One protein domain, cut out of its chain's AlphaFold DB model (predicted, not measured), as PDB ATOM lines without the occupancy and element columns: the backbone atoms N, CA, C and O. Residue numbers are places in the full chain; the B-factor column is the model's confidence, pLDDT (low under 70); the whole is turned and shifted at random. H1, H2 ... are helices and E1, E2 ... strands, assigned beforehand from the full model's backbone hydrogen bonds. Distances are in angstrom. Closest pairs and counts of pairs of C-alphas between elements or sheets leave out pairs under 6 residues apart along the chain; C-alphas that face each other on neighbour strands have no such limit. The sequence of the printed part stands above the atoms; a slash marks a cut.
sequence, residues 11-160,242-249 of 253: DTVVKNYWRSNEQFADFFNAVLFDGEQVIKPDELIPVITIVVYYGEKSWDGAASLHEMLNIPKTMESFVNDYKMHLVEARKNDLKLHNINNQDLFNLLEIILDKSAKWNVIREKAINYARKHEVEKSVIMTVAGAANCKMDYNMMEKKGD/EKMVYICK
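AT A GLANCE: This is residues 11 to 160 and 242 to 249 of the 253 residues of a protein of Roseburia sp. CAG:182 (UniProt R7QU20). A small three-stranded sheet, E2 E1 E3, stands near the middle of the model, with the helices H1, H4, H5 and H6 gathered to one side of it and a long loop with the short H3 reaching far out on the other. H4 is in the midst of the helices, with H2, H5 and H6 packed round it; H1 packs on H6, and H7 is at the far end from the loop. You have 158 printed residues, with seven named helices and three named strands in the order H1 H2 E1 H3 E2 H4 H5 H6 H7 E3; the class is mostly helix and the sheet is mixed. The whole is compact, with a radius of gyration of the C-alphas of 17.6 A, and spans 60 by 40 by 28 A, only just elongated.

IN THESE COORDINATES: Find C-alpha 11 at (40.519, 16.941, 41.735), where H1, residues 11 to 17, begins. H2, residues 21 to 32, runs 15.9 A. Strand E1 is residues 50 to 53, H3 is residues 65 to 68, and strand E2 is residues 85 to 88. From C-alpha 99 at (36.440, 12.537, 62.605) H4 runs 19.7 A to residue 112. H5, residues 118 to 131, runs 19.8 A, and H6, residues 136 to 145, runs 14.2 A. H7 is residues 152 to 157; strand E3, residues 244 to 247, ends at C-alpha 247, (41.678, 5.867, 45.904).

HOW THE PARTS SIT: Start at H4, the hub. It forms a helical hairpin with H5, at a shallow tilt of 13 degrees, closest at the C-alphas of Ile 111 and Ile 121, 6.1 A. H6 touches H4 at a steep tilt of 39 degrees, closest at the C-alphas of Leu 104 and Val 138, 5.7 A. H1 touches H6, closest at the C-alphas of Val 14 and Thr 141, 5.1 A. H2 touches H4 with residues 23 to 27 alone, closest at the C-alphas of Gln 23 and Asn 101, 6.3 A. H1 and H2 only graze the sheet. In it, E1 is parallel to E2, with N 51 and O 85 at 2.8 A, and antiparallel to E3, with N 52 and O 245 at 3.0 A, both within hydrogen-bond range. E1, H3 and E2 make a strand-helix-strand unit, two parallel neighbour strands with a helix between them in the chain, and its crossover is right-handed. H3 is not on the sheet. Every O i to N i+4 pair is within hydrogen-bond range in H1, H2, H4, H5, H6 and H7; H3 is too short for one.

THE WHOLE: The C-alphas farthest apart, those of Thr 74 and Lys 158, are 61.8 A apart. Residues 161 to 241 are not printed, and C-alphas 160 and 242 are 29.5 A apart across the cut. The links H2 to E1, E1 to H3 and H3 to E2 are long. Look for pLDDT under 70 at residues 44 to 45, 148 to 160, 242 to 244 and 248 to 249.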
ATOM      1  N   ASP A  11      39.922  18.279  41.713       74.12
ATOM      2  CA  ASP A  11      40.519  16.941  41.735       74.12
ATOM      3  C   ASP A  11      41.791  16.872  42.593       74.12
ATOM      4  O   ASP A  11      42.012  15.881  43.286       74.12
ATOM      5  N   THR A  12      42.613  17.925  42.594       79.38
ATOM      6  CA  THR A  12      43.809  18.017  43.440       79.38
ATOM      7  C   THR A  12      43.446  18.053  44.920       79.38
ATOM      8  O   THR A  12      44.107  17.388  45.713       79.38
ATOM      9  N   VAL A  13      42.402  18.795  45.300       81.44
ATOM     10  CA  VAL A  13      41.970  18.899  46.703       81.44
ATOM     11  C   VAL A  13      41.508  17.542  47.221       81.44
ATOM     12  O   VAL A  13      42.017  17.080  48.241       81.44
ATOM     13  N   VAL A  14      40.644  16.852  46.467       82.12
ATOM     14  CA  VAL A  14      40.171  15.518  46.864       82.12
ATOM     15  C   VAL A  14      41.323  14.511  46.911       82.12
ATOM     16  O   VAL A  14      41.437  13.751  47.866       82.12
ATOM     17  N   LYS A  15      42.245  14.533  45.939       82.62
ATOM     18  CA  LYS A  15      43.438  13.664  45.964       82.62
ATOM     19  C   LYS A  15      44.353  13.947  47.154       82.62
ATOM     20  O   LYS A  15      44.957  13.017  47.681       82.62
ATOM     21  N   ASN A  16      44.498  15.210  47.549       84.94
ATOM     22  CA  ASN A  16      45.350  15.597  48.668       84.94
ATOM     23  C   ASN A  16      44.772  15.146  50.010       84.94
ATOM     24  O   ASN A  16      45.554  14.721  50.855       84.94
ATOM     25  N   TYR A  17      43.448  15.173  50.175       87.44
ATOM     26  CA  TYR A  17      42.773  14.644  51.363       87.44
ATOM     27  C   TYR A  17      43.188  13.186  51.627       87.44
ATOM     28  O   TYR A  17      43.775  12.861  52.654       87.44
ATOM     29  N   TRP A  18      43.084  12.322  50.614       87.44
ATOM     30  CA  TRP A  18      43.448  10.902  50.728       87.44
ATOM     31  C   TRP A  18      44.955  10.613  50.886       87.44
ATOM     32  O   TRP A  18      45.364   9.450  50.961       87.44
ATOM     33  N   ARG A  19      45.822  11.638  50.941       85.19
ATOM     34  CA  ARG A  19      47.252  11.446  51.240       85.19
ATOM     35  C   ARG A  19      47.511  11.165  52.714       85.19
ATOM     36  O   ARG A  19      48.521  10.515  52.993       85.19
ATOM     37  N   SER A  20      46.636  11.598  53.623       88.00
ATOM     38  CA  SER A  20      46.747  11.248  55.042       88.00
ATOM     39  C   SER A  20      46.606   9.737  55.218       88.00
ATOM     40  O   SER A  20      45.671   9.126  54.704       88.00
ATOM     41  N   ASN A  21      47.565   9.109  55.905       88.00
ATOM     42  CA  ASN A  21      47.510   7.669  56.153       88.00
ATOM     43  C   ASN A  21      46.358   7.295  57.084       88.00
ATOM     44  O   ASN A  21      45.771   6.240  56.895       88.00
ATOM     45  N   GLU A  22      46.032   8.150  58.053       91.38
ATOM     46  CA  GLU A  22      44.950   7.897  59.005       91.38
ATOM     47  C   GLU A  22      43.589   7.946  58.316       91.38
ATOM     48  O   GLU A  22      42.816   7.000  58.422       91.38
ATOM     49  N   GLN A  23      43.332   8.998  57.528       91.88
ATOM     50  CA  GLN A  23      42.094   9.117  56.748       91.88
ATOM     51  C   GLN A  23      41.969   7.976  55.734       91.88
ATOM     52  O   GLN A  23      40.888   7.420  55.554       91.88
ATOM     53  N   PHE A  24      43.079   7.598  55.093       90.62
ATOM     54  CA  PHE A  24      43.113   6.470  54.169       90.62
ATOM     55  C   PHE A  24      42.807   5.139  54.873       90.62
ATOM     56  O   PHE A  24      41.918   4.417  54.432       90.62
ATOM     57  N   ALA A  25      43.522   4.810  55.951       91.50
ATOM     58  CA  ALA A  25      43.375   3.537  56.653       91.50
ATOM     59  C   ALA A  25      41.966   3.380  57.232       91.50
ATOM     60  O   ALA A  25      41.337   2.347  57.030       91.50
ATOM     61  N   ASP A  26      41.444   4.431  57.865       95.06
ATOM     62  CA  ASP A  26      40.093   4.438  58.417       95.06
ATOM     63  C   ASP A  26      39.021   4.222  57.338       95.06
ATOM     64  O   ASP A  26      38.138   3.382  57.500       95.06
ATOM     65  N   PHE A  27      39.140   4.903  56.192       94.19
ATOM     66  CA  PHE A  27      38.204   4.719  55.083       94.19
ATOM     67  C   PHE A  27      38.252   3.295  54.514       94.19
ATOM     68  O   PHE A  27      37.212   2.681  54.290       94.19
ATOM     69  N   PHE A  28      39.446   2.734  54.313       92.81
ATOM     70  CA  PHE A  28      39.574   1.370  53.800       92.81
ATOM     71  C   PHE A  28      39.067   0.335  54.809       92.81
ATOM     72  O   PHE A  28      38.416  -0.625  54.401       92.81
ATOM     73  N   ASN A  29      39.295   0.544  56.106       93.88
ATOM     74  CA  ASN A  29      38.739  -0.301  57.162       93.88
ATOM     75  C   ASN A  29      37.212  -0.267  57.183       93.88
ATOM     76  O   ASN A  29      36.578  -1.318  57.254       93.88
ATOM     77  N   ALA A  30      36.610   0.912  57.031       95.12
ATOM     78  CA  ALA A  30      35.161   1.038  56.948       95.12
ATOM     79  C   ALA A  30      34.567   0.293  55.741       95.12
ATOM     80  O   ALA A  30      33.528  -0.345  55.873       95.12
ATOM     81  N   VAL A  31      35.234   0.336  54.583       92.81
ATOM     82  CA  VAL A  31      34.725  -0.280  53.343       92.81
ATOM     83  C   VAL A  31      34.987  -1.785  53.271       92.81
ATOM     84  O   VAL A  31      34.153  -2.527  52.758       92.81
ATOM     85  N   LEU A  32      36.150  -2.250  53.731       92.12
ATOM     86  CA  LEU A  32      36.605  -3.630  53.517       92.12
ATOM     87  C   LEU A  32      36.415  -4.529  54.741       92.12
ATOM     88  O   LEU A  32      36.323  -5.745  54.583       92.12
ATOM     89  N   PHE A  33      36.367  -3.944  55.939       94.19
ATOM     90  CA  PHE A  33      36.382  -4.664  57.215       94.19
ATOM     91  C   PHE A  33      35.279  -4.185  58.173       94.19
ATOM     92  O   PHE A  33      35.405  -4.351  59.380       94.19
ATOM     93  N   ASP A  34      34.209  -3.567  57.653       93.69
ATOM     94  CA  ASP A  34      33.060  -3.091  58.446       93.69
ATOM     95  C   ASP A  34      33.480  -2.212  59.648       93.69
ATOM     96  O   ASP A  34      32.922  -2.272  60.744       93.69
ATOM     97  N   GLY A  35      34.520  -1.398  59.445       92.75
ATOM     98  CA  GLY A  35      35.066  -0.466  60.433       92.75
ATOM     99  C   GLY A  35      36.124  -1.056  61.367       92.75
ATOM    100  O   GLY A  35      36.820  -0.287  62.036       92.75
ATOM    101  N   GLU A  36      36.312  -2.378  61.404       95.25
ATOM    102  CA  GLU A  36      37.370  -2.987  62.213       95.25
ATOM    103  C   GLU A  36      38.751  -2.472  61.779       95.25
ATOM    104  O   GLU A  36      39.087  -2.448  60.595       95.25
ATOM    105  N   GLN A  37      39.567  -2.037  62.745       92.81
ATOM    106  CA  GLN A  37      40.853  -1.375  62.492       92.81
ATOM    107  C   GLN A  37      41.962  -2.382  62.133       92.81
ATOM    108  O   GLN A  37      42.911  -2.587  62.892       92.81
ATOM    109  N   VAL A  38      41.819  -3.033  60.977       91.75
ATOM    110  CA  VAL A  38      42.747  -4.048  60.452       91.75
ATOM    111  C   VAL A  38      43.937  -3.393  59.752       91.75
ATOM    112  O   VAL A  38      45.087  -3.715  60.039       91.75
ATOM    113  N   ILE A  39      43.672  -2.450  58.846       89.31
ATOM    114  CA  ILE A  39      44.697  -1.663  58.163       89.31
ATOM    115  C   ILE A  39      45.215  -0.603  59.127       89.31
ATOM    116  O   ILE A  39      44.450   0.253  59.575       89.31
ATOM    117  N   LYS A  40      46.523  -0.613  59.392       88.94
ATOM    118  CA  LYS A  40      47.171   0.427  60.193       88.94
ATOM    119  C   LYS A  40      47.821   1.494  59.301       88.94
ATOM    120  O   LYS A  40      48.425   1.142  58.288       88.94
ATOM    121  N   PRO A  41      47.771   2.786  59.683       86.00
ATOM    122  CA  PRO A  41      48.345   3.894  58.909       86.00
ATOM    123  C   PRO A  41      49.830   3.736  58.541       86.00
ATOM    124  O   PRO A  41      50.281   4.265  57.521       86.00
ATOM    125  N   ASP A  42      50.593   3.026  59.371       84.56
ATOM    126  CA  ASP A  42      52.045   2.900  59.233       84.56
ATOM    127  C   ASP A  42      52.494   1.631  58.500       84.56
ATOM    128  O   ASP A  42      53.674   1.498  58.174       84.56
ATOM    129  N   GLU A  43      51.569   0.725  58.184       80.56
ATOM    130  CA  GLU A  43      51.880  -0.556  57.550       80.56
ATOM    131  C   GLU A  43      51.888  -0.462  56.014       80.56
ATOM    132  O   GLU A  43      51.306   0.433  55.394       80.56
ATOM    133  N   LEU A  44      52.605  -1.396  55.379       64.81
ATOM    134  CA  LEU A  44      52.566  -1.574  53.930       64.81
ATOM    135  C   LEU A  44      51.279  -2.304  53.551       64.81
ATOM    136  O   LEU A  44      50.941  -3.327  54.140       64.81
ATOM    137  N   ILE A  45      50.589  -1.791  52.537       68.69
ATOM    138  CA  ILE A  45      49.289  -2.297  52.099       68.69
ATOM    139  C   ILE A  45      49.417  -2.691  50.623       68.69
ATOM    140  O   ILE A  45      50.030  -1.940  49.853       68.69
ATOM    141  N   PRO A  46      48.873  -3.848  50.200       70.31
ATOM    142  CA  PRO A  46      48.791  -4.191  48.785       70.31
ATOM    143  C   PRO A  46      47.979  -3.149  48.000       70.31
ATOM    144  O   PRO A  46      47.200  -2.377  48.558       70.31
ATOM    145  N   VAL A  47      48.145  -3.137  46.675       78.88
ATOM    146  CA  VAL A  47      47.385  -2.237  45.796       78.88
ATOM    147  C   VAL A  47      45.910  -2.633  45.816       78.88
ATOM    148  O   VAL A  47      45.513  -3.610  45.186       78.88
ATOM    149  N   ILE A  48      45.105  -1.848  46.525       81.50
ATOM    150  CA  ILE A  48      43.648  -1.967  46.577       81.50
ATOM    151  C   ILE A  48      43.052  -0.703  45.956       81.50
ATOM    152  O   ILE A  48      43.521   0.406  46.220       81.50
ATOM    153  N   THR A  49      42.029  -0.872  45.116       85.06
ATOM    154  CA  THR A  49      41.316   0.239  44.471       85.06
ATOM    155  C   THR A  49      39.878   0.283  44.968       85.06
ATOM    156  O   THR A  49      39.124  -0.663  44.755       85.06
ATOM    157  N   ILE A  50      39.505   1.401  45.589       89.31
ATOM    158  CA  ILE A  50      38.113   1.732  45.915       89.31
ATOM    159  C   ILE A  50      37.685   2.888  45.014       89.31
ATOM    160  O   ILE A  50      38.423   3.865  44.839       89.31
ATOM    161  N   VAL A  51      36.499   2.761  44.430       89.56
ATOM    162  CA  VAL A  51      35.870   3.784  43.597       89.56
ATOM    163  C   VAL A  51      34.844   4.511  44.443       89.56
ATOM    164  O   VAL A  51      33.837   3.933  44.840       89.56
ATOM    165  N   VAL A  52      35.085   5.794  44.702       89.75
ATOM    166  CA  VAL A  52      34.106   6.646  45.382       89.75
ATOM    167  C   VAL A  52      33.328   7.425  44.339       89.75
ATOM    168  O   VAL A  52      33.904   8.209  43.583       89.75
ATOM    169  N   TYR A  53      32.022   7.196  44.293       88.69
ATOM    170  CA  TYR A  53      31.104   7.834  43.368       88.69
ATOM    171  C   TYR A  53      30.330   8.958  44.064       88.69
ATOM    172  O   TYR A  53      29.518   8.729  44.961       88.69
ATOM    173  N   TYR A  54      30.569  10.187  43.608       83.44
ATOM    174  CA  TYR A  54      29.954  11.422  44.113       83.44
ATOM    175  C   TYR A  54      28.783  11.889  43.235       83.44
ATOM    176  O   TYR A  54      28.434  13.071  43.188       83.44
ATOM    177  N   GLY A  55      28.215  10.982  42.439       76.31
ATOM    178  CA  GLY A  55      27.150  11.322  41.509       76.31
ATOM    179  C   GLY A  55      25.844  11.712  42.188       76.31
ATOM    180  O   GLY A  55      25.491  11.249  43.266       76.31
ATOM    181  N   GLU A  56      25.083  12.563  41.501       71.00
ATOM    182  CA  GLU A  56      23.772  13.025  41.981       71.00
ATOM    183  C   GLU A  56      22.689  11.948  41.861       71.00
ATOM    184  O   GLU A  56      21.677  11.983  42.561       71.00
ATOM    185  N   LYS A  57      22.885  10.992  40.951       80.25
ATOM    186  CA  LYS A  57      22.017   9.829  40.763       80.25
ATOM    187  C   LYS A  57      22.652   8.632  41.432       80.25
ATOM    188  O   LYS A  57      23.874   8.563  41.444       80.25
ATOM    189  N   SER A  58      21.834   7.713  41.929       85.12
ATOM    190  CA  SER A  58      22.318   6.400  42.345       85.12
ATOM    191  C   SER A  58      23.085   5.736  41.209       85.12
ATOM    192  O   SER A  58      22.740   5.925  40.039       85.12
ATOM    193  N   TRP A  59      24.139   5.013  41.558       88.56
ATOM    194  CA  TRP A  59      24.904   4.250  40.587       88.56
ATOM    195  C   TRP A  59      24.032   3.151  39.969       88.56
ATOM    196  O   TRP A  59      23.427   2.355  40.681       88.56
ATOM    197  N   ASP A  60      23.963   3.132  38.639       87.88
ATOM    198  CA  ASP A  60      23.216   2.157  37.836       87.88
ATOM    199  C   ASP A  60      24.110   1.452  36.798       87.88
ATOM    200  O   ASP A  60      23.614   0.813  35.870       87.88
ATOM    201  N   GLY A  61      25.431   1.601  36.934       87.00
ATOM    202  CA  GLY A  61      26.419   0.978  36.061       87.00
ATOM    203  C   GLY A  61      26.909  -0.371  36.580       87.00
ATOM    204  O   GLY A  61      26.613  -0.782  37.700       87.00
ATOM    205  N   ALA A  62      27.722  -1.034  35.764       88.81
ATOM    206  CA  ALA A  62      28.364  -2.289  36.131       88.81
ATOM    207  C   ALA A  62      29.307  -2.118  37.336       88.81
ATOM    208  O   ALA A  62      30.065  -1.147  37.402       88.81
ATOM    209  N   ALA A  63      29.278  -3.070  38.262       88.56
ATOM    210  CA  ALA A  63      30.142  -3.158  39.437       88.56
ATOM    211  C   ALA A  63      31.203  -4.267  39.319       88.56
ATOM    212  O   ALA A  63      31.999  -4.467  40.238       88.56
ATOM    213  N   SER A  64      31.252  -4.980  38.195       91.56
ATOM    214  CA  SER A  64      32.298  -5.957  37.904       91.56
ATOM    215  C   SER A  64      32.620  -6.033  36.412       91.56
ATOM    216  O   SER A  64      31.865  -5.535  35.572       91.56
ATOM    217  N   LEU A  65      33.751  -6.657  36.068       89.00
ATOM    218  CA  LEU A  65      34.128  -6.857  34.669       89.00
ATOM    219  C   LEU A  65      33.092  -7.708  33.923       89.00
ATOM    220  O   LEU A  65      32.794  -7.423  32.762       89.00
ATOM    221  N   HIS A  66      32.533  -8.728  34.574       92.00
ATOM    222  CA  HIS A  66      31.504  -9.575  33.971       92.00
ATOM    223  C   HIS A  66      30.218  -8.802  33.677       92.00
ATOM    224  O   HIS A  66      29.609  -9.027  32.639       92.00
ATOM    225  N   GLU A  67      29.835  -7.838  34.516       90.69
ATOM    226  CA  GLU A  67      28.682  -6.969  34.237       90.69
ATOM    227  C   GLU A  67      28.945  -5.973  33.093       90.69
ATOM    228  O   GLU A  67      28.015  -5.540  32.409       90.69
ATOM    229  N   MET A  68      30.209  -5.593  32.867       89.25
ATOM    230  CA  MET A  68      30.595  -4.675  31.789       89.25
ATOM    231  C   MET A  68      30.634  -5.341  30.411       89.25
ATOM    232  O   MET A  68      30.444  -4.665  29.396       89.25
ATOM    233  N   LEU A  69      30.952  -6.633  30.358       88.25
ATOM    234  CA  LEU A  69      31.228  -7.357  29.123       88.25
ATOM    235  C   LEU A  69      30.107  -8.343  28.798       88.25
ATOM    236  O   LEU A  69      29.624  -9.072  29.652       88.25
ATOM    237  N   ASN A  70      29.752  -8.449  27.520       90.19
ATOM    238  CA  ASN A  70      28.881  -9.528  27.059       90.19
ATOM    239  C   ASN A  70      29.710 -10.810  26.854       90.19
ATOM    240  O   ASN A  70      30.169 -11.083  25.743       90.19
ATOM    241  N   ILE A  71      29.970 -11.549  27.937       90.00
ATOM    242  CA  ILE A  71      30.809 -12.758  27.934       90.00
ATOM    243  C   ILE A  71      29.938 -13.986  27.613       90.00
ATOM    244  O   ILE A  71      28.946 -14.228  28.297       90.00
ATOM    245  N   PRO A  72      30.283 -14.805  26.602       93.94
ATOM    246  CA  PRO A  72      29.599 -16.074  26.375       93.94
ATOM    247  C   PRO A  72      29.768 -17.025  27.567       93.94
ATOM    248  O   PRO A  72      30.880 -17.197  28.062       93.94
ATOM    249  N   LYS A  73      28.702 -17.736  27.954       91.12
ATOM    250  CA  LYS A  73      28.689 -18.660  29.108       91.12
ATOM    251  C   LYS A  73      29.822 -19.693  29.112       91.12
ATOM    252  O   LYS A  73      30.342 -20.060  30.156       91.12
ATOM    253  N   THR A  74      30.231 -20.152  27.930       94.75
ATOM    254  CA  THR A  74      31.335 -21.111  27.753       94.75
ATOM    255  C   THR A  74      32.710 -20.527  28.082       94.75
ATOM    256  O   THR A  74      33.660 -21.285  28.246       94.75
ATOM    257  N   MET A  75      32.836 -19.197  28.131       93.00
ATOM    258  CA  MET A  75      34.079 -18.477  28.406       93.00
ATOM    259  C   MET A  75      34.143 -17.888  29.819       93.00
ATOM    260  O   MET A  75      35.231 -17.509  30.242       93.00
ATOM    261  N   GLU A  76      33.028 -17.831  30.559       89.69
ATOM    262  CA  GLU A  76      32.954 -17.193  31.887       89.69
ATOM    263  C   GLU A  76      34.042 -17.691  32.850       89.69
ATOM    264  O   GLU A  76      34.688 -16.884  33.510       89.69
ATOM    265  N   SER A  77      34.323 -18.999  32.876       92.56
ATOM    266  CA  SER A  77      35.339 -19.588  33.763       92.56
ATOM    267  C   SER A  77      36.782 -19.205  33.423       92.56
ATOM    268  O   SER A  77      37.674 -19.402  34.242       92.56
ATOM    269  N   PHE A  78      37.031 -18.708  32.210       93.56
ATOM    270  CA  PHE A  78      38.361 -18.307  31.748       93.56
ATOM    271  C   PHE A  78      38.604 -16.803  31.903       93.56
ATOM    272  O   PHE A  78      39.742 -16.351  31.772       93.56
ATOM    273  N   VAL A  79      37.552 -16.021  32.162       91.62
ATOM    274  CA  VAL A  79      37.634 -14.566  32.302       91.62
ATOM    275  C   VAL A  79      37.574 -14.200  33.779       91.62
ATOM    276  O   VAL A  79      36.587 -14.468  34.457       91.62
ATOM    277  N   ASN A  80      38.608 -13.528  34.278       91.62
ATOM    278  CA  ASN A  80      38.625 -13.037  35.654       91.62
ATOM    279  C   ASN A  80      37.523 -11.996  35.879       91.62
ATOM    280  O   ASN A  80      37.478 -10.989  35.175       91.62
ATOM    281  N   ASP A  81      36.679 -12.199  36.889       91.00
ATOM    282  CA  ASP A  81      35.697 -11.194  37.290       91.00
ATOM    283  C   ASP A  81      36.308 -10.201  38.284       91.00
ATOM    284  O   ASP A  81      36.323 -10.418  39.499       91.00
ATOM    285  N   TYR A  82      36.864  -9.106  37.769       89.06
ATOM    286  CA  TYR A  82      37.373  -8.032  38.615       89.06
ATOM    287  C   TYR A  82      36.207  -7.237  39.198       89.06
ATOM    288  O   TYR A  82      35.502  -6.535  38.473       89.06
ATOM    289  N   LYS A  83      36.024  -7.334  40.517       88.44
ATOM    290  CA  LYS A  83      35.001  -6.583  41.250       88.44
ATOM    291  C   LYS A  83      35.462  -5.156  41.533       88.44
ATOM    292  O   LYS A  83      36.605  -4.925  41.920       88.44
ATOM    293  N   MET A  84      34.545  -4.208  41.386       88.81
ATOM    294  CA  MET A  84      34.734  -2.820  41.777       88.81
ATOM    295  C   MET A  84      34.239  -2.629  43.213       88.81
ATOM    296  O   MET A  84      33.049  -2.756  43.489       88.81
ATOM    297  N   HIS A  85      35.143  -2.278  44.131       89.75
ATOM    298  CA  HIS A  85      34.753  -1.800  45.458       89.75
ATOM    299  C   HIS A  85      34.170  -0.392  45.315       89.75
ATOM    300  O   HIS A  85      34.909   0.593  45.296       89.75
ATOM    301  N   LEU A  86      32.857  -0.303  45.125       90.81
ATOM    302  CA  LEU A  86      32.146   0.948  44.891       90.81
ATOM    303  C   LEU A  86      31.535   1.483  46.187       90.81
ATOM    304  O   LEU A  86      30.776   0.786  46.852       90.81
ATOM    305  N   VAL A  87      31.799   2.755  46.479       91.75
ATOM    306  CA  VAL A  87      31.172   3.509  47.568       91.75
ATOM    307  C   VAL A  87      30.405   4.681  46.976       91.75
ATOM    308  O   VAL A  87      30.979   5.528  46.292       91.75
ATOM    309  N   GLU A  88      29.106   4.760  47.245       91.06
ATOM    310  CA  GLU A  88      28.291   5.913  46.865       91.06
ATOM    311  C   GLU A  88      28.304   6.947  47.993       91.06
ATOM    312  O   GLU A  88      27.615   6.774  48.990       91.06
ATOM    313  N   ALA A  89      29.012   8.065  47.827       88.75
ATOM    314  CA  ALA A  89      29.209   9.050  48.900       88.75
ATOM    315  C   ALA A  89      27.920   9.723  49.416       88.75
ATOM    316  O   ALA A  89      27.920  10.371  50.456       88.75
ATOM    317  N   ARG A  90      26.820   9.596  48.669       84.94
ATOM    318  CA  ARG A  90      25.479  10.054  49.059       84.94
ATOM    319  C   ARG A  90      24.808   9.165  50.115       84.94
ATOM    320  O   ARG A  90      23.715   9.501  50.558       84.94
ATOM    321  N   LYS A  91      25.378   7.994  50.402       85.56
ATOM    322  CA  LYS A  91      24.947   7.070  51.449       85.56
ATOM    323  C   LYS A  91      26.055   7.058  52.493       85.56
ATOM    324  O   LYS A  91      27.213   6.860  52.132       85.56
ATOM    325  N   ASN A  92      25.704   7.283  53.752       81.62
ATOM    326  CA  ASN A  92      26.659   7.186  54.846       81.62
ATOM    327  C   ASN A  92      26.319   6.009  55.767       81.62
ATOM    328  O   ASN A  92      25.816   6.176  56.873       81.62
ATOM    329  N   ASP A  93      26.564   4.799  55.276       87.81
ATOM    330  CA  ASP A  93      26.446   3.542  56.021       87.81
ATOM    331  C   ASP A  93      27.803   3.028  56.542       87.81
ATOM    332  O   ASP A  93      27.888   1.940  57.112       87.81
ATOM    333  N   LEU A  94      28.866   3.823  56.384       91.31
ATOM    334  CA  LEU A  94      30.229   3.460  56.755       91.31
ATOM    335  C   LEU A  94      30.503   3.676  58.250       91.31
ATOM    336  O   LEU A  94      30.228   4.735  58.817       91.31
ATOM    337  N   LYS A  95      31.156   2.696  58.881       94.25
ATOM    338  CA  LYS A  95      31.649   2.788  60.264       94.25
ATOM    339  C   LYS A  95      33.049   3.403  60.302       94.25
ATOM    340  O   LYS A  95      34.057   2.700  60.364       94.25
ATOM    341  N   LEU A  96      33.099   4.729  60.229       95.50
ATOM    342  CA  LEU A  96      34.334   5.520  60.236       95.50
ATOM    343  C   LEU A  96      34.704   5.937  61.663       95.50
ATOM    344  O   LEU A  96      33.834   6.326  62.440       95.50
ATOM    345  N   HIS A  97      35.989   5.913  62.001       94.38
ATOM    346  CA  HIS A  97      36.523   6.327  63.305       94.38
ATOM    347  C   HIS A  97      37.228   7.683  63.231       94.38
ATOM    348  O   HIS A  97      37.268   8.414  64.221       94.38
ATOM    349  N   ASN A  98      37.782   8.040  62.069       95.38
ATOM    350  CA  ASN A  98      38.434   9.326  61.877       95.38
ATOM    351  C   ASN A  98      37.375  10.429  61.722       95.38
ATOM    352  O   ASN A  98      36.537  10.368  60.821       95.38
ATOM    353  N   ILE A  99      37.438  11.456  62.574       95.94
ATOM    354  CA  ILE A  99      36.440  12.537  62.605       95.94
ATOM    355  C   ILE A  99      36.319  13.268  61.264       95.94
ATOM    356  O   ILE A  99      35.210  13.509  60.795       95.94
ATOM    357  N   ASN A 100      37.438  13.514  60.577       96.06
ATOM    358  CA  ASN A 100      37.422  14.185  59.281       96.06
ATOM    359  C   ASN A 100      36.711  13.336  58.220       96.06
ATOM    360  O   ASN A 100      35.992  13.877  57.382       96.06
ATOM    361  N   ASN A 101      36.877  12.009  58.259       95.06
ATOM    362  CA  ASN A 101      36.150  11.114  57.360       95.06
ATOM    363  C   ASN A 101      34.656  11.091  57.683       95.06
ATOM    364  O   ASN A 101      33.845  11.156  56.760       95.06
ATOM    365  N   GLN A 102      34.290  11.023  58.966       95.44
ATOM    366  CA  GLN A 102      32.888  11.108  59.383       95.44
ATOM    367  C   GLN A 102      32.253  12.403  58.863       95.44
ATOM    368  O   GLN A 102      31.216  12.358  58.202       95.44
ATOM    369  N   ASP A 103      32.906  13.545  59.080       96.31
ATOM    370  CA  ASP A 103      32.424  14.846  58.621       96.31
ATOM    371  C   ASP A 103      32.352  14.949  57.098       96.31
ATOM    372  O   ASP A 103      31.374  15.479  56.567       96.31
ATOM    373  N   LEU A 104      33.344  14.407  56.383       94.50
ATOM    374  CA  LEU A 104      33.353  14.355  54.924       94.50
ATOM    375  C   LEU A 104      32.110  13.628  54.391       94.50
ATOM    376  O   LEU A 104      31.397  14.183  53.554       94.50
ATOM    377  N   PHE A 105      31.842  12.408  54.862       94.06
ATOM    378  CA  PHE A 105      30.714  11.613  54.368       94.06
ATOM    379  C   PHE A 105      29.357  12.150  54.844       94.06
ATOM    380  O   PHE A 105      28.429  12.204  54.040       94.06
ATOM    381  N   ASN A 106      29.253  12.661  56.076       95.19
ATOM    382  CA  ASN A 106      28.037  13.329  56.562       95.19
ATOM    383  C   ASN A 106      27.696  14.578  55.734       95.19
ATOM    384  O   ASN A 106      26.546  14.785  55.339       95.19
ATOM    385  N   LEU A 107      28.686  15.424  55.428       93.62
ATOM    386  CA  LEU A 107      28.461  16.606  54.593       93.62
ATOM    387  C   LEU A 107      28.104  16.234  53.151       93.62
ATOM    388  O   LEU A 107      27.250  16.891  52.551       93.62
ATOM    389  N   LEU A 108      28.724  15.192  52.591       92.06
ATOM    390  CA  LEU A 108      28.395  14.704  51.251       92.06
ATOM    391  C   LEU A 108      26.980  14.135  51.177       92.06
ATOM    392  O   LEU A 108      26.274  14.441  50.216       92.06
ATOM    393  N   GLU A 109      26.530  13.396  52.189       92.00
ATOM    394  CA  GLU A 109      25.141  12.943  52.297       92.00
ATOM    395  C   GLU A 109      24.167  14.132  52.272       92.00
ATOM    396  O   GLU A 109      23.230  14.146  51.473       92.00
ATOM    397  N   ILE A 110      24.431  15.177  53.069       91.56
ATOM    398  CA  ILE A 110      23.592  16.386  53.111       91.56
ATOM    399  C   ILE A 110      23.572  17.099  51.751       91.56
ATOM    400  O   ILE A 110      22.507  17.472  51.264       91.56
ATOM    401  N   ILE A 111      24.739  17.326  51.142       88.62
ATOM    402  CA  ILE A 111      24.878  18.151  49.929       88.62
ATOM    403  C   ILE A 111      24.380  17.426  48.677       88.62
ATOM    404  O   ILE A 111      23.879  18.066  47.746       88.62
ATOM    405  N   LEU A 112      24.520  16.102  48.636       86.62
ATOM    406  CA  LEU A 112      24.081  15.276  47.516       86.62
ATOM    407  C   LEU A 112      22.617  14.822  47.650       86.62
ATOM    408  O   LEU A 112      22.096  14.222  46.705       86.62
ATOM    409  N   ASP A 113      21.931  15.144  48.754       84.69
ATOM    410  CA  ASP A 113      20.490  14.934  48.903       84.69
ATOM    411  C   ASP A 113      19.711  15.759  47.862       84.69
ATOM    412  O   ASP A 113      19.874  16.968  47.722       84.69
ATOM    413  N   LYS A 114      18.844  15.092  47.097       77.31
ATOM    414  CA  LYS A 114      17.986  15.718  46.072       77.31
ATOM    415  C   LYS A 114      16.509  15.700  46.446       77.31
ATOM    416  O   LYS A 114      15.694  16.232  45.697       77.31
ATOM    417  N   SER A 115      16.157  15.088  47.574       81.50
ATOM    418  CA  SER A 115      14.785  15.078  48.081       81.50
ATOM    419  C   SER A 115      14.378  16.442  48.653       81.50
ATOM    420  O   SER A 115      13.204  16.811  48.619       81.50
ATOM    421  N   ALA A 116      15.354  17.222  49.129       82.94
ATOM    422  CA  ALA A 116      15.152  18.532  49.733       82.94
ATOM    423  C   ALA A 116      15.442  19.701  48.771       82.94
ATOM    424  O   ALA A 116      16.170  19.594  47.785       82.94
ATOM    425  N   LYS A 117      14.883  20.878  49.089       83.62
ATOM    426  CA  LYS A 117      15.198  22.134  48.387       83.62
ATOM    427  C   LYS A 117      16.609  22.611  48.746       83.62
ATOM    428  O   LYS A 117      17.022  22.504  49.898       83.62
ATOM    429  N   TRP A 118      17.285  23.264  47.798       79.44
ATOM    430  CA  TRP A 118      18.646  23.793  47.976       79.44
ATOM    431  C   TRP A 118      18.838  24.641  49.242       79.44
ATOM    432  O   TRP A 118      19.818  24.453  49.949       79.44
ATOM    433  N   ASN A 119      17.901  25.538  49.568       78.25
ATOM    434  CA  ASN A 119      18.027  26.385  50.762       78.25
ATOM    435  C   ASN A 119      18.068  25.557  52.057       78.25
ATOM    436  O   ASN A 119      18.847  25.866  52.950       78.25
ATOM    437  N   VAL A 120      17.292  24.471  52.117       86.19
ATOM    438  CA  VAL A 120      17.265  23.558  53.267       86.19
ATOM    439  C   VAL A 120      18.579  22.783  53.361       86.19
ATOM    440  O   VAL A 120      19.150  22.675  54.441       86.19
ATOM    441  N   ILE A 121      19.083  22.276  52.232       86.69
ATOM    442  CA  ILE A 121      20.380  21.582  52.152       86.69
ATOM    443  C   ILE A 121      21.511  22.506  52.607       86.69
ATOM    444  O   ILE A 121      22.335  22.130  53.439       86.69
ATOM    445  N   ARG A 122      21.511  23.743  52.101       85.06
ATOM    446  CA  ARG A 122      22.485  24.779  52.440       85.06
ATOM    447  C   ARG A 122      22.498  25.066  53.940       85.06
ATOM    448  O   ARG A 122      23.563  25.048  54.547       85.06
ATOM    449  N   GLU A 123      21.336  25.318  54.535       85.56
ATOM    450  CA  GLU A 123      21.226  25.583  55.974       85.56
ATOM    451  C   GLU A 123      21.670  24.383  56.813       85.56
ATOM    452  O   GLU A 123      22.435  24.556  57.761       85.56
ATOM    453  N   LYS A 124      21.263  23.160  56.440       92.00
ATOM    454  CA  LYS A 124      21.706  21.929  57.112       92.00
ATOM    455  C   LYS A 124      23.225  21.781  57.084       92.00
ATOM    456  O   LYS A 124      23.816  21.538  58.131       92.00
ATOM    457  N   ALA A 125      23.853  21.965  55.924       91.81
ATOM    458  CA  ALA A 125      25.300  21.838  55.773       91.81
ATOM    459  C   ALA A 125      26.064  22.908  56.570       91.81
ATOM    460  O   ALA A 125      27.046  22.585  57.231       91.81
ATOM    461  N   ILE A 126      25.599  24.166  56.566       87.69
ATOM    462  CA  ILE A 126      26.201  25.247  57.370       87.69
ATOM    463  C   ILE A 126      26.094  24.934  58.865       87.69
ATOM    464  O   ILE A 126      27.077  25.052  59.596       87.69
ATOM    465  N   ASN A 127      24.908  24.527  59.321       91.25
ATOM    466  CA  ASN A 127      24.674  24.216  60.728       91.25
ATOM    467  C   ASN A 127      25.491  23.004  61.179       91.25
ATOM    468  O   ASN A 127      26.059  23.042  62.269       91.25
ATOM    469  N   TYR A 128      25.588  21.966  60.343       95.06
ATOM    470  CA  TYR A 128      26.449  20.813  60.596       95.06
ATOM    471  C   TYR A 128      27.913  21.252  60.716       95.06
ATOM    472  O   TYR A 128      28.527  21.033  61.757       95.06
ATOM    473  N   ALA A 129      28.439  21.954  59.704       93.62
ATOM    474  CA  ALA A 129      29.836  22.381  59.672       93.62
ATOM    475  C   ALA A 129      30.223  23.219  60.899       93.62
ATOM    476  O   ALA A 129      31.283  23.015  61.481       93.62
ATOM    477  N   ARG A 130      29.337  24.127  61.330       90.50
ATOM    478  CA  ARG A 130      29.551  24.954  62.522       90.50
ATOM    479  C   ARG A 130      29.483  24.147  63.816       90.50
ATOM    480  O   ARG A 130      30.321  24.338  64.685       90.50
ATOM    481  N   LYS A 131      28.476  23.282  63.964       95.25
ATOM    482  CA  LYS A 131      28.262  22.495  65.188       95.25
ATOM    483  C   LYS A 131      29.401  21.506  65.445       95.25
ATOM    484  O   LYS A 131      29.721  21.255  66.599       95.25
ATOM    485  N   HIS A 132      29.950  20.935  64.378       94.31
ATOM    486  CA  HIS A 132      31.004  19.925  64.437       94.31
ATOM    487  C   HIS A 132      32.412  20.518  64.278       94.31
ATOM    488  O   HIS A 132      33.372  19.761  64.257       94.31
ATOM    489  N   GLU A 133      32.537  21.849  64.173       93.00
ATOM    490  CA  GLU A 133      33.816  22.548  63.963       93.00
ATOM    491  C   GLU A 133      34.637  21.936  62.816       93.00
ATOM    492  O   GLU A 133      35.847  21.734  62.918       93.00
ATOM    493  N   VAL A 134      33.949  21.620  61.712       93.12
ATOM    494  CA  VAL A 134      34.510  20.820  60.621       93.12
ATOM    495  C   VAL A 134      35.759  21.482  60.053       93.12
ATOM    496  O   VAL A 134      35.757  22.664  59.694       93.12
ATOM    497  N   GLU A 135      36.820  20.687  59.915       91.56
ATOM    498  CA  GLU A 135      38.104  21.178  59.441       91.56
ATOM    499  C   GLU A 135      37.989  21.779  58.031       91.56
ATOM    500  O   GLU A 135      37.334  21.244  57.129       91.56
ATOM    501  N   LYS A 136      38.705  22.881  57.796       87.19
ATOM    502  CA  LYS A 136      38.756  23.555  56.493       87.19
ATOM    503  C   LYS A 136      39.114  22.596  55.353       87.19
ATOM    504  O   LYS A 136      38.542  22.694  54.269       87.19
ATOM    505  N   SER A 137      40.044  21.664  55.575       88.69
ATOM    506  CA  SER A 137      40.446  20.685  54.559       88.69
ATOM    507  C   SER A 137      39.284  19.773  54.133       88.69
ATOM    508  O   SER A 137      39.139  19.491  52.940       88.69
ATOM    509  N   VAL A 138      38.403  19.397  55.067       92.06
ATOM    510  CA  VAL A 138      37.181  18.621  54.807       92.06
ATOM    511  C   VAL A 138      36.186  19.455  54.003       92.06
ATOM    512  O   VAL A 138      35.736  19.005  52.951       92.06
ATOM    513  N   ILE A 139      35.910  20.697  54.419       90.31
ATOM    514  CA  ILE A 139      34.995  21.614  53.708       90.31
ATOM    515  C   ILE A 139      35.429  21.802  52.246       90.31
ATOM    516  O   ILE A 139      34.620  21.687  51.321       90.31
ATOM    517  N   MET A 140      36.723  22.038  52.018       86.44
ATOM    518  CA  MET A 140      37.270  22.198  50.667       86.44
ATOM    519  C   MET A 140      37.180  20.899  49.852       86.44
ATOM    520  O   MET A 140      36.925  20.947  48.646       86.44
ATOM    521  N   THR A 141      37.356  19.742  50.496       88.81
ATOM    522  CA  THR A 141      37.236  18.420  49.859       88.81
ATOM    523  C   THR A 141      35.802  18.132  49.434       88.81
ATOM    524  O   THR A 141      35.575  17.727  48.293       88.81
ATOM    525  N   VAL A 142      34.829  18.417  50.300       89.81
ATOM    526  CA  VAL A 142      33.395  18.315  50.007       89.81
ATOM    527  C   VAL A 142      33.027  19.185  48.807       89.81
ATOM    528  O   VAL A 142      32.383  18.711  47.872       89.81
ATOM    529  N   ALA A 143      33.477  20.442  48.789       85.19
ATOM    530  CA  ALA A 143      33.213  21.355  47.682       85.19
ATOM    531  C   ALA A 143      33.823  20.856  46.359       85.19
ATOM    532  O   ALA A 143      33.165  20.893  45.314       85.19
ATOM    533  N   GLY A 144      35.048  20.319  46.411       83.19
ATOM    534  CA  GLY A 144      35.702  19.686  45.267       83.19
ATOM    535  C   GLY A 144      34.926  18.478  44.739       83.19
ATOM    536  O   GLY A 144      34.663  18.385  43.540       83.19
ATOM    537  N   ALA A 145      34.496  17.588  45.631       83.88
ATOM    538  CA  ALA A 145      33.733  16.387  45.296       83.88
ATOM    539  C   ALA A 145      32.326  16.695  44.749       83.88
ATOM    540  O   ALA A 145      31.868  16.060  43.796       83.88
ATOM    541  N   ALA A 146      31.659  17.721  45.286       80.44
ATOM    542  CA  ALA A 146      30.370  18.205  44.794       80.44
ATOM    543  C   ALA A 146      30.473  18.940  43.442       80.44
ATOM    544  O   ALA A 146      29.448  19.277  42.842       80.44
ATOM    545  N   ASN A 147      31.695  19.146  42.930       71.19
ATOM    546  CA  ASN A 147      31.996  19.919  41.728       71.19
ATOM    547  C   ASN A 147      31.499  21.374  41.828       71.19
ATOM    548  O   ASN A 147      31.042  21.964  40.844       71.19
ATOM    549  N   CYS A 148      31.589  21.952  43.028       67.62
ATOM    550  CA  CYS A 148      31.461  23.387  43.220       67.62
ATOM    551  C   CYS A 148      32.653  24.056  42.531       67.62
ATOM    552  O   CYS A 148      33.815  23.838  42.897       67.62
ATOM    553  N   LYS A 149      32.373  24.850  41.496       62.41
ATOM    554  CA  LYS A 149      33.401  25.680  40.879       62.41
ATOM    555  C   LYS A 149      33.739  26.806  41.855       62.41
ATOM    556  O   LYS A 149      32.845  27.495  42.341       62.41
ATOM    557  N   MET A 150      35.008  26.867  42.242       64.00
ATOM    558  CA  MET A 150      35.527  27.807  43.230       64.00
ATOM    559  C   MET A 150      36.979  28.152  42.905       64.00
ATOM    560  O   MET A 150      37.718  27.317  42.374       64.00
ATOM    561  N   ASP A 151      37.417  29.350  43.293       61.75
ATOM    562  CA  ASP A 151      38.837  29.708  43.313       61.75
ATOM    563  C   ASP A 151      39.492  29.221  44.618       61.75
ATOM    564  O   ASP A 151      39.578  29.924  45.630       61.75
ATOM    565  N   TYR A 152      39.966  27.974  44.587       62.31
ATOM    566  CA  TYR A 152      40.635  27.306  45.706       62.31
ATOM    567  C   TYR A 152      41.886  28.064  46.193       62.31
ATOM    568  O   TYR A 152      42.166  28.090  47.393       62.31
ATOM    569  N   ASN A 153      42.605  28.749  45.297       59.91
ATOM    570  CA  ASN A 153      43.798  29.523  45.648       59.91
ATOM    571  C   ASN A 153      43.456  30.772  46.476       59.91
ATOM    572  O   ASN A 153      44.246  31.201  47.322       59.91
ATOM    573  N   MET A 154      42.303  31.389  46.215       57.53
ATOM    574  CA  MET A 154      41.825  32.547  46.972       57.53
ATOM    575  C   MET A 154      41.356  32.141  48.377       57.53
ATOM    576  O   MET A 154      41.623  32.854  49.345       57.53
ATOM    577  N   MET A 155      40.733  30.965  48.492       59.28
ATOM    578  CA  MET A 155      40.262  30.366  49.749       59.28
ATOM    579  C   MET A 155      41.412  29.944  50.683       59.28
ATOM    580  O   MET A 155      41.327  30.112  51.904       59.28
ATOM    581  N   GLU A 156      42.519  29.433  50.134       57.69
ATOM    582  CA  GLU A 156      43.727  29.156  50.924       57.69
ATOM    583  C   GLU A 156      44.318  30.443  51.512       57.69
ATOM    584  O   GLU A 156      44.590  30.504  52.710       57.69
ATOM    585  N   LYS A 157      44.452  31.496  50.694       57.31
ATOM    586  CA  LYS A 157      45.078  32.768  51.097       57.31
ATOM    587  C   LYS A 157      44.253  33.589  52.081       57.31
ATOM    588  O   LYS A 157      44.835  34.306  52.886       57.31
ATOM    589  N   LYS A 158      42.922  33.523  52.005       55.03
ATOM    590  CA  LYS A 158      42.033  34.303  52.878       55.03
ATOM    591  C   LYS A 158      41.976  33.793  54.320       55.03
ATOM    592  O   LYS A 158      41.384  34.466  55.150       55.03
ATOM    593  N   GLY A 159      42.551  32.628  54.629       53.56
ATOM    594  CA  GLY A 159      42.478  32.024  55.967       53.56
ATOM    595  C   GLY A 159      41.101  31.438  56.307       53.56
ATOM    596  O   GLY A 159      41.049  30.339  56.841       53.56
ATOM    597  N   ASP A 160      40.016  32.050  55.837       56.56
ATOM    598  CA  ASP A 160      38.661  31.926  56.394       56.56
ATOM    599  C   ASP A 160      37.662  31.142  55.511       56.56
ATOM    600  O   ASP A 160      36.512  31.536  55.346       56.56
ATOM    601  N   GLU A 242      32.765  12.384  34.940       48.59
ATOM    602  CA  GLU A 242      33.328  11.381  35.850       48.59
ATOM    603  C   GLU A 242      33.387  11.929  37.286       48.59
ATOM    604  O   GLU A 242      34.331  12.608  37.674       48.59
ATOM    605  N   LYS A 243      32.346  11.672  38.088       60.59
ATOM    606  CA  LYS A 243      32.292  12.003  39.519       60.59
ATOM    607  C   LYS A 243      32.812  10.806  40.304       60.59
ATOM    608  O   LYS A 243      32.140  10.302  41.199       60.59
ATOM    609  N   MET A 244      33.964  10.299  39.883       65.25
ATOM    610  CA  MET A 244      34.614   9.147  40.482       65.25
ATOM    611  C   MET A 244      36.021   9.520  40.901       65.25
ATOM    612  O   MET A 244      36.759  10.146  40.141       65.25
ATOM    613  N   VAL A 245      36.394   9.104  42.104       72.31
ATOM    614  CA  VAL A 245      37.779   9.152  42.557       72.31
ATOM    615  C   VAL A 245      38.228   7.733  42.848       72.31
ATOM    616  O   VAL A 245      37.599   7.016  43.624       72.31
ATOM    617  N   TYR A 246      39.326   7.349  42.204       73.81
ATOM    618  CA  TYR A 246      40.038   6.115  42.492       73.81
ATOM    619  C   TYR A 246      41.007   6.397  43.627       73.81
ATOM    620  O   TYR A 246      41.949   7.180  43.469       73.81
ATOM    621  N   ILE A 247      40.768   5.773  44.772       74.94
ATOM    622  CA  ILE A 247      41.678   5.867  45.904       74.94
ATOM    623  C   ILE A 247      42.533   4.607  45.874       74.94
ATOM    624  O   ILE A 247      42.032   3.493  46.000       74.94
ATOM    625  N   CYS A 248      43.827   4.802  45.637       67.19
ATOM    626  CA  CYS A 248      44.826   3.747  45.588       67.19
ATOM    627  C   CYS A 248      46.119   4.287  46.195       67.19
ATOM    628  O   CYS A 248      46.604   5.352  45.800       67.19
ATOM    629  N   LYS A 249      46.704   3.540  47.130       64.50
ATOM    630  CA  LYS A 249      47.993   3.872  47.734       64.50
ATOM    631  C   LYS A 249      48.889   2.649  47.680       64.50
ATOM    632  O   LYS A 249      48.538   1.597  48.190       64.50
TER     633      LYS A 249